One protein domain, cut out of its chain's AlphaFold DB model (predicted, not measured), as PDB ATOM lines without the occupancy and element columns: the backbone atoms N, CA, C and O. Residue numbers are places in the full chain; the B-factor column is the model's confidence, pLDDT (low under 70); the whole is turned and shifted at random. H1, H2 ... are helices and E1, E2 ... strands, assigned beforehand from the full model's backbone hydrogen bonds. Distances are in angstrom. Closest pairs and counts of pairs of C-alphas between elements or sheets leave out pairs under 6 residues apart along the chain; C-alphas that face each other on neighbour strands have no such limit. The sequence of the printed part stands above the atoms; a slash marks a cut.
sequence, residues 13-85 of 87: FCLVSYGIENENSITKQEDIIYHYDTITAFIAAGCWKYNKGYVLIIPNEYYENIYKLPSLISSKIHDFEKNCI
ATOM      1  N   PHE A  13      90.109   5.510   6.449       90.38
ATOM      2  CA  PHE A  13      89.780   6.922   6.252       90.38
ATOM      3  C   PHE A  13      90.656   7.604   5.187       90.38
ATOM      4  O   PHE A  13      90.181   8.507   4.509       90.38
ATOM      5  N   CYS A  14      91.890   7.135   4.971       89.88
ATOM      6  CA  CYS A  14      92.712   7.619   3.857       89.88
ATOM      7  C   CYS A  14      92.151   7.169   2.504       89.88
ATOM      8  O   CYS A  14      92.270   7.900   1.532       89.88
ATOM      9  N   LEU A  15      91.523   5.990   2.423       92.31
ATOM     10  CA  LEU A  15      90.856   5.566   1.187       92.31
ATOM     11  C   LEU A  15      89.736   6.547   0.815       92.31
ATOM     12  O   LEU A  15      89.637   6.951  -0.341       92.31
ATOM     13  N   VAL A  16      88.975   7.004   1.818       93.69
ATOM     14  CA  VAL A  16      87.928   8.019   1.636       93.69
ATOM     15  C   VAL A  16      88.526   9.328   1.120       93.69
ATOM     16  O   VAL A  16      88.101   9.796   0.067       93.69
ATOM     17  N   SER A  17      89.535   9.889   1.801       93.81
ATOM     18  CA  SER A  17      90.142  11.168   1.396       93.81
ATOM     19  C   SER A  17      90.877  11.103   0.053       93.81
ATOM     20  O   SER A  17      91.018  12.129  -0.606       93.81
ATOM     21  N   TYR A  18      91.345   9.926  -0.372       93.19
ATOM     22  CA  TYR A  18      92.054   9.738  -1.642       93.19
ATOM     23  C   TYR A  18      91.151   9.365  -2.817       93.19
ATOM     24  O   TYR A  18      91.655   9.176  -3.924       93.19
ATOM     25  N   GLY A  19      89.840   9.238  -2.612       92.69
ATOM     26  CA  GLY A  19      88.939   8.856  -3.698       92.69
ATOM     27  C   GLY A  19      89.030   7.383  -4.098       92.69
ATOM     28  O   GLY A  19      88.675   7.035  -5.222       92.69
ATOM     29  N   ILE A  20      89.553   6.515  -3.227       92.69
ATOM     30  CA  ILE A  20      89.787   5.101  -3.532       92.69
ATOM     31  C   ILE A  20      88.635   4.272  -2.968       92.69
ATOM     32  O   ILE A  20      88.447   4.218  -1.756       92.69
ATOM     33  N   GLU A  21      87.922   3.569  -3.848       93.00
ATOM     34  CA  GLU A  21      86.953   2.538  -3.471       93.00
ATOM     35  C   GLU A  21      87.461   1.152  -3.875       93.00
ATOM     36  O   GLU A  21      87.816   0.907  -5.027       93.00
ATOM     37  N   ASN A  22      87.511   0.239  -2.909       90.44
ATOM     38  CA  ASN A  22      87.940  -1.149  -3.071       90.44
ATOM     39  C   ASN A  22      87.300  -2.039  -1.992       90.44
ATOM     40  O   ASN A  22      86.491  -1.577  -1.187       90.44
ATOM     41  N   GLU A  23      87.697  -3.307  -1.918       88.19
ATOM     42  CA  GLU A  23      87.180  -4.278  -0.949       88.19
ATOM     43  C   GLU A  23      87.383  -3.893   0.530       88.19
ATOM     44  O   GLU A  23      86.698  -4.424   1.401       88.19
ATOM     45  N   ASN A  24      88.288  -2.956   0.827       85.56
ATOM     46  CA  ASN A  24      88.553  -2.459   2.181       85.56
ATOM     47  C   ASN A  24      87.766  -1.178   2.520       85.56
ATOM     48  O   ASN A  24      87.897  -0.648   3.628       85.56
ATOM     49  N   SER A  25      86.973  -0.661   1.578       86.94
ATOM     50  CA  SER A  25      86.221   0.586   1.723       86.94
ATOM     51  C   SER A  25      84.880   0.324   2.405       86.94
ATOM     52  O   SER A  25      84.016  -0.360   1.865       86.94
ATOM     53  N   ILE A  26      84.710   0.859   3.617       87.31
ATOM     54  CA  ILE A  26      83.445   0.765   4.368       87.31
ATOM     55  C   ILE A  26      82.522   1.943   4.029       87.31
ATOM     56  O   ILE A  26      81.314   1.776   3.920       87.31
ATOM     57  N   THR A  27      83.097   3.137   3.899       90.06
ATOM     58  CA  THR A  27      82.410   4.369   3.481       90.06
ATOM     59  C   THR A  27      82.616   4.558   1.988       90.06
ATOM     60  O   THR A  27      83.716   4.297   1.496       90.06
ATOM     61  N   LYS A  28      81.580   5.011   1.285       91.38
ATOM     62  CA  LYS A  28      81.651   5.292  -0.146       91.38
ATOM     63  C   LYS A  28      81.920   6.770  -0.407       91.38
ATOM     64  O   LYS A  28      81.662   7.630   0.428       91.38
ATOM     65  N   GLN A  29      82.389   7.080  -1.605       94.50
ATOM     66  CA  GLN A  29      82.611   8.441  -2.080       94.50
ATOM     67  C   GLN A  29      81.307   9.241  -2.148       94.50
ATOM     68  O   GLN A  29      81.319  10.444  -1.910       94.50
ATOM     69  N   GLU A  30      80.173   8.576  -2.399       93.75
ATOM     70  CA  GLU A  30      78.845   9.208  -2.367       93.75
ATOM     71  C   GLU A  30      78.436   9.709  -0.970       93.75
ATOM     72  O   GLU A  30      77.580  10.585  -0.869       93.75
ATOM     73  N   ASP A  31      79.073   9.215   0.098       92.50
ATOM     74  CA  ASP A  31      78.811   9.646   1.475       92.50
ATOM     75  C   ASP A  31      79.587  10.924   1.861       92.50
ATOM     76  O   ASP A  31      79.406  11.456   2.962       92.50
ATOM     77  N   ILE A  32      80.476  11.420   0.988       94.31
ATOM     78  CA  ILE A  32      81.274  12.626   1.227       94.31
ATOM     79  C   ILE A  32      80.398  13.868   1.069       94.31
ATOM     80  O   ILE A  32      79.870  14.159  -0.001       94.31
ATOM     81  N   ILE A  33      80.312  14.653   2.142       93.81
ATOM     82  CA  ILE A  33      79.550  15.909   2.189       93.81
ATOM     83  C   ILE A  33      80.459  17.140   2.096       93.81
ATOM     84  O   ILE A  33      79.997  18.239   1.800       93.81
ATOM     85  N   TYR A  34      81.759  16.963   2.345       94.44
ATOM     86  CA  TYR A  34      82.771  17.997   2.178       94.44
ATOM     87  C   TYR A  34      84.132  17.372   1.883       94.44
ATOM     88  O   TYR A  34      84.578  16.477   2.596       94.44
ATOM     89  N   HIS A  35      84.832  17.875   0.875       95.00
ATOM     90  CA  HIS A  35      86.212  17.497   0.593       95.00
ATOM     91  C   HIS A  35      86.940  18.701   0.013       95.00
ATOM     92  O   HIS A  35      86.656  19.123  -1.109       95.00
ATOM     93  N   TYR A  36      87.843  19.292   0.792       90.31
ATOM     94  CA  TYR A  36      88.614  20.433   0.324       90.31
ATOM     95  C   TYR A  36      89.899  20.624   1.127       90.31
ATOM     96  O   TYR A  36      89.910  20.505   2.355       90.31
ATOM     97  N   ASP A  37      90.962  20.994   0.411       89.50
ATOM     98  CA  ASP A  37      92.256  21.410   0.954       89.50
ATOM     99  C   ASP A  37      92.851  20.377   1.931       89.50
ATOM    100  O   ASP A  37      93.452  19.390   1.503       89.50
ATOM    101  N   THR A  38      92.645  20.547   3.239       95.00
ATOM    102  CA  THR A  38      93.277  19.714   4.273       95.00
ATOM    103  C   THR A  38      92.334  18.759   5.004       95.00
ATOM    104  O   THR A  38      92.825  17.972   5.815       95.00
ATOM    105  N   ILE A  39      91.014  18.826   4.785       96.25
ATOM    106  CA  ILE A  39      90.038  17.990   5.506       96.25
ATOM    107  C   ILE A  39      88.983  17.374   4.575       96.25
ATOM    108  O   ILE A  39      88.641  17.930   3.530       96.25
ATOM    109  N   THR A  40      88.432  16.242   5.005       96.31
ATOM    110  CA  THR A  40      87.274  15.573   4.402       96.31
ATOM    111  C   THR A  40      86.234  15.328   5.488       96.31
ATOM    112  O   THR A  40      86.586  14.909   6.589       96.31
ATOM    113  N   ALA A  41      84.961  15.561   5.181       94.94
ATOM    114  CA  ALA A  41      83.840  15.178   6.022       94.94
ATOM    115  C   ALA A  41      82.854  14.300   5.248       94.94
ATOM    116  O   ALA A  41      82.567  14.547   4.073       94.94
ATOM    117  N   PHE A  42      82.334  13.274   5.912       93.25
ATOM    118  CA  PHE A  42      81.440  12.290   5.307       93.25
ATOM    119  C   PHE A  42      80.485  11.694   6.338       93.25
ATOM    120  O   PHE A  42      80.773  11.676   7.540       93.25
ATOM    121  N   ILE A  43      79.352  11.185   5.859       91.19
ATOM    122  CA  ILE A  43      78.413  10.419   6.675       91.19
ATOM    123  C   ILE A  43      79.033   9.049   6.937       91.19
ATOM    124  O   ILE A  43      79.329   8.288   6.020       91.19
ATOM    125  N   ALA A  44      79.261   8.720   8.203       86.62
ATOM    126  CA  ALA A  44      79.947   7.487   8.540       86.62
ATOM    127  C   ALA A  44      79.057   6.257   8.307       86.62
ATOM    128  O   ALA A  44      77.978   6.126   8.890       86.62
ATOM    129  N   ALA A  45      79.566   5.294   7.536       82.50
ATOM    130  CA  ALA A  45      78.875   4.032   7.260       82.50
ATOM    131  C   ALA A  45      78.668   3.146   8.510       82.50
ATOM    132  O   ALA A  45      77.800   2.267   8.537       82.50
ATOM    133  N   GLY A  46      79.444   3.372   9.578       74.62
ATOM    134  CA  GLY A  46      79.334   2.633  10.834       74.62
ATOM    135  C   GLY A  46      78.052   2.982  11.587       74.62
ATOM    136  O   GLY A  46      78.040   3.922  12.368       74.62
ATOM    137  N   CYS A  47      76.975   2.227  11.394       57.81
ATOM    138  CA  CYS A  47      75.683   2.484  12.031       57.81
ATOM    139  C   CYS A  47      75.701   2.210  13.548       57.81
ATOM    140  O   CYS A  47      75.449   1.088  13.992       57.81
ATOM    141  N   TRP A  48      75.896   3.241  14.373       67.00
ATOM    142  CA  TRP A  48      75.523   3.155  15.787       67.00
ATOM    143  C   TRP A  48      73.998   3.204  15.867       67.00
ATOM    144  O   TRP A  48      73.382   4.155  15.389       67.00
ATOM    145  N   LYS A  49      73.376   2.177  16.463       68.75
ATOM    146  CA  LYS A  49      71.916   1.940  16.447       68.75
ATOM    147  C   LYS A  49      71.056   3.184  16.728       68.75
ATOM    148  O   LYS A  49      69.959   3.292  16.186       68.75
ATOM    149  N   TYR A  50      71.547   4.095  17.565       77.44
ATOM    150  CA  TYR A  50      70.814   5.277  18.020       77.44
ATOM    151  C   TYR A  50      71.269   6.597  17.385       77.44
ATOM    152  O   TYR A  50      70.590   7.598  17.564       77.44
ATOM    153  N   ASN A  51      72.360   6.599  16.613       72.25
ATOM    154  CA  ASN A  51      72.942   7.805  16.025       72.25
ATOM    155  C   ASN A  51      73.133   7.581  14.525       72.25
ATOM    156  O   ASN A  51      74.218   7.227  14.066       72.25
ATOM    157  N   LYS A  52      72.048   7.725  13.761       76.56
ATOM    158  CA  LYS A  52      72.117   7.702  12.297       76.56
ATOM    159  C   LYS A  52      72.612   9.053  11.790       76.56
ATOM    160  O   LYS A  52      72.269  10.076  12.369       76.56
ATOM    161  N   GLY A  53      73.376   9.035  10.700       79.88
ATOM    162  CA  GLY A  53      73.785  10.259  10.009       79.88
ATOM    163  C   GLY A  53      74.857  11.077  10.727       79.88
ATOM    164  O   GLY A  53      74.976  12.265  10.453       79.88
ATOM    165  N   TYR A  54      75.628  10.491  11.653       87.12
ATOM    166  CA  TYR A  54      76.745  11.232  12.239       87.12
ATOM    167  C   TYR A  54      77.848  11.433  11.200       87.12
ATOM    168  O   TYR A  54      78.164  10.549  10.397       87.12
ATOM    169  N   VAL A  55      78.425  12.626  11.248       90.19
ATOM    170  CA  VAL A  55      79.492  13.058  10.357       90.19
ATOM    171  C   VAL A  55      80.827  12.789  11.034       90.19
ATOM    172  O   VAL A  55      81.016  13.119  12.206       90.19
ATOM    173  N   LEU A  56      81.760  12.203  10.291       92.50
ATOM    174  CA  LEU A  56      83.168  12.178  10.667       92.50
ATOM    175  C   LEU A  56      83.910  13.238   9.867       92.50
ATOM    176  O   LEU A  56      83.711  13.349   8.661       92.50
ATOM    177  N   ILE A  57      84.773  13.989  10.549       94.56
ATOM    178  CA  ILE A  57      85.676  14.969   9.948       94.56
ATOM    179  C   ILE A  57      87.091  14.440  10.150       94.56
ATOM    180  O   ILE A  57      87.514  14.197  11.280       94.56
ATOM    181  N   ILE A  58      87.815  14.243   9.054       95.12
ATOM    182  CA  ILE A  58      89.176  13.712   9.053       95.12
ATOM    183  C   ILE A  58      90.133  14.695   8.374       95.12
ATOM    184  O   ILE A  58      89.732  15.404   7.447       95.12
ATOM    185  N   PRO A  59      91.412  14.737   8.777       96.25
ATOM    186  CA  PRO A  59      92.454  15.307   7.936       96.25
ATOM    187  C   PRO A  59      92.656  14.447   6.679       96.25
ATOM    188  O   PRO A  59      92.523  13.224   6.722       96.25
ATOM    189  N   ASN A  60      93.018  15.085   5.567       95.25
ATOM    190  CA  ASN A  60      93.333  14.376   4.321       95.25
ATOM    191  C   ASN A  60      94.653  13.601   4.422       95.25
ATOM    192  O   ASN A  60      94.821  12.571   3.770       95.25
ATOM    193  N   GLU A  61      95.565  14.082   5.267       92.50
ATOM    194  CA  GLU A  61      96.805  13.405   5.632       92.50
ATOM    195  C   GLU A  61      96.630  12.520   6.870       92.50
ATOM    196  O   GLU A  61      95.824  12.790   7.761       92.50
ATOM    197  N   TYR A  62      97.441  11.467   6.958       91.12
ATOM    198  CA  TYR A  62      97.386  10.526   8.069       91.12
ATOM    199  C   TYR A  62      98.048  11.078   9.336       91.12
ATOM    200  O   TYR A  62      99.266  11.257   9.397       91.12
ATOM    201  N   TYR A  63      97.249  11.202  10.395       91.69
ATOM    202  CA  TYR A  63      97.718  11.480  11.747       91.69
ATOM    203  C   TYR A  63      97.164  10.434  12.709       91.69
ATOM    204  O   TYR A  63      95.962  10.309  12.900       91.69
ATOM    205  N   GLU A  64      98.059   9.685  13.345       88.69
ATOM    206  CA  GLU A  64      97.680   8.642  14.304       88.69
ATOM    207  C   GLU A  64      97.242   9.210  15.663       88.69
ATOM    208  O   GLU A  64      96.464   8.598  16.390       88.69
ATOM    209  N   ASN A  65      97.786  10.368  16.045       88.88
ATOM    210  CA  ASN A  65      97.598  10.937  17.370       88.88
ATOM    211  C   ASN A  65      97.446  12.461  17.294       88.88
ATOM    212  O   ASN A  65      98.213  13.126  16.596       88.88
ATOM    213  N   ILE A  66      96.506  13.000  18.073       90.88
ATOM    214  CA  ILE A  66      96.184  14.431  18.141       90.88
ATOM    215  C   ILE A  66      97.383  15.321  18.500       90.88
ATOM    216  O   ILE A  66      97.468  16.443  18.023       90.88
ATOM    217  N   TYR A  67      98.362  14.821  19.261       90.88
ATOM    218  CA  TYR A  67      99.572  15.570  19.618       90.88
ATOM    219  C   TYR A  67     100.522  15.784  18.429       90.88
ATOM    220  O   TYR A  67     101.438  16.596  18.521       90.88
ATOM    221  N   LYS A  68     100.335  15.045  17.324       91.38
ATOM    222  CA  LYS A  68     101.065  15.245  16.059       91.38
ATOM    223  C   LYS A  68     100.282  16.088  15.054       91.38
ATOM    224  O   LYS A  68     100.829  16.397  14.001       91.38
ATOM    225  N   LEU A  69      99.018  16.405  15.335       94.69
ATOM    226  CA  LEU A  69      98.169  17.140  14.409       94.69
ATOM    227  C   LEU A  69      98.615  18.614  14.369       94.69
ATOM    228  O   LEU A  69      98.619  19.267  15.416       94.69
ATOM    229  N   PRO A  70      98.982  19.167  13.199       96.19
ATOM    230  CA  PRO A  70      99.349  20.572  13.083       96.19
ATOM    231  C   PRO A  70      98.212  21.484  13.546       96.19
ATOM    232  O   PRO A  70      97.052  21.273  13.183       96.19
ATOM    233  N   SER A  71      98.541  22.548  14.282       96.62
ATOM    234  CA  SER A  71      97.543  23.483  14.826       96.62
ATOM    235  C   SER A  71      96.639  24.083  13.747       96.62
ATOM    236  O   SER A  71      95.448  24.259  13.982       96.62
ATOM    237  N   LEU A  72      97.177  24.335  12.548       95.75
ATOM    238  CA  LEU A  72      96.399  24.817  11.406       95.75
ATOM    239  C   LEU A  72      95.288  23.833  11.008       95.75
ATOM    240  O   LEU A  72      94.151  24.243  10.793       95.75
ATOM    241  N   ILE A  73      95.604  22.537  10.929       96.56
ATOM    242  CA  ILE A  73      94.630  21.500  10.572       96.56
ATOM    243  C   ILE A  73      93.616  21.330  11.705       96.56
ATOM    244  O   ILE A  73      92.417  21.279  11.449       96.56
ATOM    245  N   SER A  74      94.079  21.328  12.960       95.56
ATOM    246  CA  SER A  74      93.193  21.267  14.126       95.56
ATOM    247  C   SER A  74      92.192  22.427  14.159       95.56
ATOM    248  O   SER A  74      91.023  22.198  14.455       95.56
ATOM    249  N   SER A  75      92.627  23.653  13.835       95.38
ATOM    250  CA  SER A  75      91.734  24.817  13.744       95.38
ATOM    251  C   SER A  75      90.695  24.623  12.652       95.38
ATOM    252  O   SER A  75      89.515  24.797  12.912       95.38
ATOM    253  N   LYS A  76      91.099  24.182  11.454       94.69
ATOM    254  CA  LYS A  76      90.164  23.961  10.340       94.69
ATOM    255  C   LYS A  76      89.094  22.920  10.657       94.69
ATOM    256  O   LYS A  76      87.941  23.127  10.302       94.69
ATOM    257  N   ILE A  77      89.457  21.829  11.338       95.25
ATOM    258  CA  ILE A  77      88.485  20.827  11.806       95.25
ATOM    259  C   ILE A  77      87.486  21.482  12.770       95.25
ATOM    260  O   ILE A  77      86.279  21.348  12.584       95.25
ATOM    261  N   HIS A  78      87.989  22.235  13.751       94.81
ATOM    262  CA  HIS A  78      87.166  22.909  14.757       94.81
ATOM    263  C   HIS A  78      86.277  24.026  14.177       94.81
ATOM    264  O   HIS A  78      85.163  24.273  14.639       94.81
ATOM    265  N   ASP A  79      86.753  24.719  13.151       93.94
ATOM    266  CA  ASP A  79      85.975  25.737  12.457       93.94
ATOM    267  C   ASP A  79      84.900  25.082  11.583       93.94
ATOM    268  O   ASP A  79      83.763  25.551  11.544       93.94
ATOM    269  N   PHE A  80      85.216  23.965  10.923       93.19
ATOM    270  CA  PHE A  80      84.248  23.223  10.123       93.19
ATOM    271  C   PHE A  80      83.120  22.640  10.986       93.19
ATOM    272  O   PHE A  80      81.955  22.859  10.667       93.19
ATOM    273  N   GLU A  81      83.426  21.976  12.107       92.44
ATOM    274  CA  GLU A  81      82.399  21.355  12.967       92.44
ATOM    275  C   GLU A  81      81.366  22.365  13.494       92.44
ATOM    276  O   GLU A  81      80.182  22.043  13.567       92.44
ATOM    277  N   LYS A  82      81.772  23.611  13.777       91.69
ATOM    278  CA  LYS A  82      80.856  24.686  14.200       91.69
ATOM    279  C   LYS A  82      79.856  25.080  13.120       91.69
ATOM    280  O   LYS A  82      78.746  25.495  13.437       91.69
ATOM    281  N   ASN A  83      80.268  24.978  11.859       84.94
ATOM    282  CA  ASN A  83      79.439  25.292  10.700       84.94
ATOM    283  C   ASN A  83      78.646  24.071  10.209       84.94
ATOM    284  O   ASN A  83      77.703  24.221   9.439       84.94
ATOM    285  N   CYS A  84      78.991  22.872  10.681       73.50
ATOM    286  CA  CYS A  84      78.402  21.596  10.287       73.50
ATOM    287  C   CYS A  84      77.067  21.310  11.007       73.50
ATOM    288  O   CYS A  84      76.774  20.174  11.381       73.50
ATOM    289  N   ILE A  85      76.258  22.349  11.236       57.72
ATOM    290  CA  ILE A  85      74.925  22.250  11.828       57.72
ATOM    291  C   ILE A  85      73.928  22.226  10.669       57.72
ATOM    292  O   ILE A  85      73.704  23.260  10.043       57.72
TER     293      ILE A  85
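Overview. This is residues 13 to 85 of the 87 residues of an uncharacterized protein of Firmicutes bacterium ADurb.Bin146 (UniProt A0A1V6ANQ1). A three-stranded sheet lies between helix H2 over one face and short helix H1 over the other. It is a meander, E1 E2 E3, each strand the antiparallel neighbour of the one before. The printed part has 73 residues, under half in named elements, in the order H1 E1 E2 E3 H2: mixed, compact, radius of gyration of the C-alphas 12.5 A, spans 32 by 27 by 21 A.

Along the chain. H1, residues 13 to 17, begins with C-alpha 13 at (89.780, 6.922, 6.252). E1 is residues 32 to 36, E2 39 to 43 and E3 55 to 59. H2, residues 71 to 83, 18.7 A, ends with C-alpha 83 at (79.439, 25.292, 10.700).

Arrangement. N 41 and O 34 of hairpin E1 and E2, and N 58 and O 40 of hairpin E2 and E3, are 2.8 A apart. H1, height 8.8 A, is on the face opposite H2, height 9.4 A. The closest C-alphas of E3 and H2 are those of Ile 57 and Ile 77, 6.8 A. O i to N i+4 pairs are within hydrogen-bond range throughout H1, 7 of 9 in H2.

Size, cuts and confidence. The printed part has no cut. Three links are long; E1 to E2 is tight. Residues 47 to 49 and 85 have pLDDT under 70.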